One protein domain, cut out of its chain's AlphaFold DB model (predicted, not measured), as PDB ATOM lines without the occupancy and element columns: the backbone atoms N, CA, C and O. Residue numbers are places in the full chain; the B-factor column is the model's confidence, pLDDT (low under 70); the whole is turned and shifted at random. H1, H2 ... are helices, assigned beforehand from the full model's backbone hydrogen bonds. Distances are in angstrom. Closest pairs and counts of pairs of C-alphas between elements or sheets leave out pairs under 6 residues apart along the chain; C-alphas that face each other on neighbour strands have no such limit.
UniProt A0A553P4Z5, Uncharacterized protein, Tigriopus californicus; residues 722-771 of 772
ATOM      1  N   THR A 722      32.943  23.582 -30.588       91.50
ATOM      2  CA  THR A 722      32.543  24.509 -31.657       91.50
ATOM      3  C   THR A 722      31.040  24.406 -31.908       91.50
ATOM      4  O   THR A 722      30.520  23.314 -32.143       91.50
ATOM      5  N   CYS A 723      30.323  25.531 -31.889       93.19
ATOM      6  CA  CYS A 723      28.925  25.561 -32.318       93.19
ATOM      7  C   CYS A 723      28.824  25.306 -33.828       93.19
ATOM      8  O   CYS A 723      29.359  26.084 -34.612       93.19
ATOM      9  N   GLN A 724      28.088  24.275 -34.253       89.31
ATOM     10  CA  GLN A 724      27.924  23.967 -35.683       89.31
ATOM     11  C   GLN A 724      27.171  25.062 -36.463       89.31
ATOM     12  O   GLN A 724      27.343  25.173 -37.676       89.31
ATOM     13  N   THR A 725      26.364  25.883 -35.784       84.50
ATOM     14  CA  THR A 725      25.503  26.896 -36.411       84.50
ATOM     15  C   THR A 725      26.209  28.246 -36.609       84.50
ATOM     16  O   THR A 725      26.121  28.799 -37.700       84.50
ATOM     17  N   CYS A 726      26.955  28.768 -35.622       88.81
ATOM     18  CA  CYS A 726      27.722  30.024 -35.770       88.81
ATOM     19  C   CYS A 726      29.248  29.851 -35.879       88.81
ATOM     20  O   CYS A 726      29.964  30.846 -35.956       88.81
ATOM     21  N   GLN A 727      29.763  28.617 -35.841       89.62
ATOM     22  CA  GLN A 727      31.200  28.283 -35.857       89.62
ATOM     23  C   GLN A 727      32.031  28.890 -34.709       89.62
ATOM     24  O   GLN A 727      33.261  28.871 -34.734       89.62
ATOM     25  N   LYS A 728      31.384  29.405 -33.656       85.56
ATOM     26  CA  LYS A 728      32.072  29.958 -32.485       85.56
ATOM     27  C   LYS A 728      32.597  28.839 -31.585       85.56
ATOM     28  O   LYS A 728      31.857  27.927 -31.222       85.56
ATOM     29  N   LEU A 729      33.862  28.951 -31.183       89.38
ATOM     30  CA  LEU A 729      34.486  28.073 -30.195       89.38
ATOM     31  C   LEU A 729      33.996  28.438 -28.782       89.38
ATOM     32  O   LEU A 729      34.138  29.585 -28.352       89.38
ATOM     33  N   LEU A 730      33.410  27.479 -28.064       92.50
ATOM     34  CA  LEU A 730      32.829  27.672 -26.733       92.50
ATOM     35  C   LEU A 730      33.645  26.926 -25.671       92.50
ATOM     36  O   LEU A 730      34.066  25.789 -25.870       92.50
ATOM     37  N   ALA A 731      33.856  27.572 -24.521       83.94
ATOM     38  CA  ALA A 731      34.832  27.135 -23.519       83.94
ATOM     39  C   ALA A 731      34.535  25.767 -22.870       83.94
ATOM     40  O   ALA A 731      35.456  25.114 -22.389       83.94
ATOM     41  N   HIS A 732      33.268  25.341 -22.825       89.50
ATOM     42  CA  HIS A 732      32.855  24.026 -22.323       89.50
ATOM     43  C   HIS A 732      31.406  23.691 -22.717       89.50
ATOM     44  O   HIS A 732      30.602  24.600 -22.948       89.50
ATOM     45  N   SER A 733      31.048  22.401 -22.686       88.12
ATOM     46  CA  SER A 733      29.731  21.868 -23.087       88.12
ATOM     47  C   SER A 733      28.527  22.632 -22.529       88.12
ATOM     48  O   SER A 733      27.609  22.917 -23.280       88.12
ATOM     49  N   LYS A 734      28.547  23.070 -21.264       87.44
ATOM     50  CA  LYS A 734      27.411  23.815 -20.695       87.44
ATOM     51  C   LYS A 734      27.119  25.152 -21.403       87.44
ATOM     52  O   LYS A 734      25.968  25.522 -21.555       87.44
ATOM     53  N   VAL A 735      28.146  25.859 -21.885       88.19
ATOM     54  CA  VAL A 735      27.941  27.098 -22.663       88.19
ATOM     55  C   VAL A 735      27.481  26.763 -24.080       88.19
ATOM     56  O   VAL A 735      26.793  27.571 -24.684       88.19
ATOM     57  N   TYR A 736      27.820  25.582 -24.604       92.50
ATOM     58  CA  TYR A 736      27.221  25.070 -25.835       92.50
ATOM     59  C   TYR A 736      25.735  24.749 -25.623       92.50
ATOM     60  O   TYR A 736      24.923  25.214 -26.412       92.50
ATOM     61  N   GLU A 737      25.370  24.063 -24.536       91.25
ATOM     62  CA  GLU A 737      23.974  23.811 -24.150       91.25
ATOM     63  C   GLU A 737      23.194  25.126 -24.045       91.25
ATOM     64  O   GLU A 737      22.243  25.293 -24.798       91.25
ATOM     65  N   ASP A 738      23.650  26.097 -23.242       86.00
ATOM     66  CA  ASP A 738      23.013  27.420 -23.102       86.00
ATOM     67  C   ASP A 738      22.929  28.195 -24.445       86.00
ATOM     68  O   ASP A 738      22.045  29.022 -24.648       86.00
ATOM     69  N   HIS A 739      23.849  27.944 -25.384       85.81
ATOM     70  CA  HIS A 739      23.913  28.611 -26.692       85.81
ATOM     71  C   HIS A 739      23.056  27.937 -27.781       85.81
ATOM     72  O   HIS A 739      22.648  28.602 -28.738       85.81
ATOM     73  N   THR A 740      22.790  26.634 -27.640       88.50
ATOM     74  CA  THR A 740      21.928  25.829 -28.528       88.50
ATOM     75  C   THR A 740      20.564  25.495 -27.920       88.50
ATOM     76  O   THR A 740      19.757  24.838 -28.572       88.50
ATOM     77  N   ALA A 741      20.312  25.910 -26.676       91.62
ATOM     78  CA  ALA A 741      19.050  25.707 -25.985       91.62
ATOM     79  C   ALA A 741      17.902  26.326 -26.785       91.62
ATOM     80  O   ALA A 741      18.014  27.450 -27.275       91.62
ATOM     81  N   GLN A 742      16.798  25.581 -26.881       85.88
ATOM     82  CA  GLN A 742      15.579  26.024 -27.551       85.88
ATOM     83  C   GLN A 742      14.751  26.941 -26.646       85.88
ATOM     84  O   GLN A 742      13.642  26.603 -26.232       85.88
ATOM     85  N   GLU A 743      15.322  28.097 -26.316       89.50
ATOM     86  CA  GLU A 743      14.621  29.207 -25.673       89.50
ATOM     87  C   GLU A 743      14.395  30.323 -26.698       89.50
ATOM     88  O   GLU A 743      15.262  30.620 -27.520       89.50
ATOM     89  N   ALA A 744      13.206  30.929 -26.673       91.25
ATOM     90  CA  ALA A 744      12.873  32.022 -27.577       91.25
ATOM     91  C   ALA A 744      13.610  33.302 -27.150       91.25
ATOM     92  O   ALA A 744      13.391  33.816 -26.050       91.25
ATOM     93  N   HIS A 745      14.460  33.827 -28.029       94.56
ATOM     94  CA  HIS A 745      15.152  35.101 -27.849       94.56
ATOM     95  C   HIS A 745      14.641  36.121 -28.869       94.56
ATOM     96  O   HIS A 745      14.614  35.826 -30.056       94.56
ATOM     97  N   GLU A 746      14.285  37.329 -28.437       96.00
ATOM     98  CA  GLU A 746      13.820  38.399 -29.330       96.00
ATOM     99  C   GLU A 746      14.969  39.363 -29.677       96.00
ATOM    100  O   GLU A 746      15.732  39.775 -28.799       96.00
ATOM    101  N   CYS A 747      15.103  39.757 -30.946       96.31
ATOM    102  CA  CYS A 747      15.988  40.859 -31.329       96.31
ATOM    103  C   CYS A 747      15.328  42.206 -31.001       96.31
ATOM    104  O   CYS A 747      14.367  42.603 -31.657       96.31
ATOM    105  N   GLU A 748      15.900  42.959 -30.053       93.56
ATOM    106  CA  GLU A 748      15.383  44.261 -29.578       93.56
ATOM    107  C   GLU A 748      15.206  45.340 -30.675       93.56
ATOM    108  O   GLU A 748      14.626  46.394 -30.410       93.56
ATOM    109  N   LEU A 749      15.724  45.119 -31.892       93.31
ATOM    110  CA  LEU A 749      15.677  46.075 -33.005       93.31
ATOM    111  C   LEU A 749      14.583  45.782 -34.045       93.31
ATOM    112  O   LEU A 749      14.025  46.729 -34.597       93.31
ATOM    113  N   CYS A 750      14.278  44.511 -34.326       96.19
ATOM    114  CA  CYS A 750      13.254  44.109 -35.305       96.19
ATOM    115  C   CYS A 750      12.080  43.321 -34.706       96.19
ATOM    116  O   CYS A 750      11.106  43.088 -35.419       96.19
ATOM    117  N   SER A 751      12.156  42.922 -33.431       95.31
ATOM    118  CA  SER A 751      11.199  42.023 -32.773       95.31
ATOM    119  C   SER A 751      11.036  40.653 -33.452       95.31
ATOM    120  O   SER A 751       9.989  40.020 -33.342       95.31
ATOM    121  N   GLU A 752      12.067  40.170 -34.154       96.75
ATOM    122  CA  GLU A 752      12.113  38.772 -34.598       96.75
ATOM    123  C   GLU A 752      12.471  37.853 -33.422       96.75
ATOM    124  O   GLU A 752      13.401  38.139 -32.663       96.75
ATOM    125  N   GLU A 753      11.731  36.750 -33.287       96.25
ATOM    126  CA  GLU A 753      11.991  35.679 -32.323       96.25
ATOM    127  C   GLU A 753      12.915  34.615 -32.940       96.25
ATOM    128  O   GLU A 753      12.721  34.178 -34.075       96.25
ATOM    129  N   PHE A 754      13.900  34.166 -32.166       96.19
ATOM    130  CA  PHE A 754      14.898  33.167 -32.536       96.19
ATOM    131  C   PHE A 754      14.843  31.989 -31.573       96.19
ATOM    132  O   PHE A 754      14.786  32.182 -30.362       96.19
ATOM    133  N   GLU A 755      14.941  30.768 -32.091       93.94
ATOM    134  CA  GLU A 755      14.903  29.536 -31.291       93.94
ATOM    135  C   GLU A 755      16.221  29.255 -30.552       93.94
ATOM    136  O   GLU A 755      16.347  28.221 -29.911       93.94
ATOM    137  N   SER A 756      17.248  30.098 -30.691       94.19
ATOM    138  CA  SER A 756      18.500  29.960 -29.938       94.19
ATOM    139  C   SER A 756      19.305  31.256 -29.918       94.19
ATOM    140  O   SER A 756      19.275  32.051 -30.864       94.19
ATOM    141  N   LEU A 757      20.117  31.430 -28.873       92.06
ATOM    142  CA  LEU A 757      21.069  32.536 -28.766       92.06
ATOM    143  C   LEU A 757      22.044  32.563 -29.954       92.06
ATOM    144  O   LEU A 757      22.492  33.629 -30.375       92.06
ATOM    145  N   CYS A 758      22.362  31.395 -30.518       92.38
ATOM    146  CA  CYS A 758      23.141  31.285 -31.743       92.38
ATOM    147  C   CYS A 758      22.493  32.014 -32.927       92.38
ATOM    148  O   CYS A 758      23.165  32.811 -33.580       92.38
ATOM    149  N   GLN A 759      21.211  31.753 -33.195       93.56
ATOM    150  CA  GLN A 759      20.482  32.381 -34.298       93.56
ATOM    151  C   GLN A 759      20.416  33.907 -34.118       93.56
ATOM    152  O   GLN A 759      20.759  34.634 -35.051       93.56
ATOM    153  N   LEU A 760      20.106  34.386 -32.903       95.19
ATOM    154  CA  LEU A 760      20.107  35.817 -32.569       95.19
ATOM    155  C   LEU A 760      21.484  36.472 -32.798       95.19
ATOM    156  O   LEU A 760      21.560  37.570 -33.341       95.19
ATOM    157  N   LEU A 761      22.583  35.807 -32.427       90.19
ATOM    158  CA  LEU A 761      23.940  36.332 -32.642       90.19
ATOM    159  C   LEU A 761      24.371  36.340 -34.118       90.19
ATOM    160  O   LEU A 761      25.274  37.096 -34.477       90.19
ATOM    161  N   THR A 762      23.760  35.509 -34.966       91.38
ATOM    162  CA  THR A 762      23.986  35.501 -36.424       91.38
ATOM    163  C   THR A 762      23.013  36.383 -37.208       91.38
ATOM    164  O   THR A 762      23.242  36.623 -38.392       91.38
ATOM    165  N   HIS A 763      21.940  36.866 -36.579       94.56
ATOM    166  CA  HIS A 763      20.932  37.697 -37.227       94.56
ATOM    167  C   HIS A 763      21.505  39.078 -37.581       94.56
ATOM    168  O   HIS A 763      21.768  39.920 -36.719       94.56
ATOM    169  N   SER A 764      21.665  39.331 -38.879       90.81
ATOM    170  CA  SER A 764      21.919  40.669 -39.403       90.81
ATOM    171  C   SER A 764      20.602  41.431 -39.497       90.81
ATOM    172  O   SER A 764      19.850  41.249 -40.451       90.81
ATOM    173  N   CYS A 765      20.321  42.287 -38.521       91.25
ATOM    174  CA  CYS A 765      19.104  43.087 -38.536       91.25
ATOM    175  C   CYS A 765      19.123  44.099 -39.693       91.25
ATOM    176  O   CYS A 765      20.002  44.964 -39.742       91.25
ATOM    177  N   ASP A 766      18.136  44.056 -40.589       82.00
ATOM    178  CA  ASP A 766      18.036  45.009 -41.705       82.00
ATOM    179  C   ASP A 766      17.884  46.462 -41.217       82.00
ATOM    180  O   ASP A 766      18.398  47.388 -41.844       82.00
ATOM    181  N   TYR A 767      17.294  46.680 -40.034       74.00
ATOM    182  CA  TYR A 767      17.283  47.997 -39.382       74.00
ATOM    183  C   TYR A 767      18.692  48.528 -39.081       74.00
ATOM    184  O   TYR A 767      18.895  49.739 -39.102       74.00
ATOM    185  N   LEU A 768      19.674  47.654 -38.831       59.75
ATOM    186  CA  LEU A 768      21.081  48.042 -38.701       59.75
ATOM    187  C   LEU A 768      21.720  48.328 -40.067       59.75
ATOM    188  O   LEU A 768      22.500  49.269 -40.156       59.75
ATOM    189  N   GLN A 769      21.363  47.597 -41.131       53.50
ATOM    190  CA  GLN A 769      21.853  47.893 -42.489       53.50
ATOM    191  C   GLN A 769      21.305  49.211 -43.059       53.50
ATOM    192  O   GLN A 769      22.002  49.877 -43.811       53.50
ATOM    193  N   VAL A 770      20.085  49.617 -42.690       56.16
ATOM    194  CA  VAL A 770      19.486  50.903 -43.108       56.16
ATOM    195  C   VAL A 770      19.982  52.088 -42.254       56.16
ATOM    196  O   VAL A 770      19.819  53.248 -42.636       56.16
ATOM    197  N   MET A 771      20.595  51.819 -41.096       45.84
ATOM    198  CA  MET A 771      21.131  52.830 -40.168       45.84
ATOM    199  C   MET A 771      22.647  53.074 -40.308       45.84
ATOM    200  O   MET A 771      23.160  53.999 -39.664       45.84
TER     201      MET A 771
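Overview. This is residues 722 to 771 of the 772 residues of an uncharacterized protein of Tigriopus californicus (UniProt A0A553P4Z5). This is an elongated piece with little regular structure: the longest helix, H1, lies toward one end, H2 in the middle and tiny H3 toward the other end. Between H1 and H2, residues 741 to 756 form a long loop that folds back on itself, residues 745 to 746 pairing antiparallel with 753 to 754. The 50 printed residues include three named helices, H1, H2, H3 in chain order, holding 18 residues, and no named strand; the class is all helix. The whole is only just loose, close to compact, with a radius of gyration of the C-alphas of 12.0 A and spans of 36 by 19 by 13 A.

Along the chain. H1, residues 733 to 740, measures 10.3 A from C-alpha 733 at (29.731, 21.868, -23.087) to C-alpha 740. H2 is residues 757 to 762, 8.7 A. H3, residues 766 to 769, ends at C-alpha 769 (21.853, 47.893, -42.489), 4.8 A from its first.

Arrangement. H1 and H2 touch, their closest C-alphas, of His 739 and Leu 757, 5.3 A apart. They run the same way at a steep tilt of 63 degrees. H3 is apart from both. In H1 and H2 every O i to N i+4 pair is within hydrogen-bond range; H3 is too short for one.

Size, cuts and confidence. The farthest C-alphas, of Ser 733 and Val 770, are 36.7 A apart. The printed part has no cut. The link from H1 to H2 is long, 16 residues; that from H2 to H3 is tight. Residues 768 to 771 are under pLDDT 70.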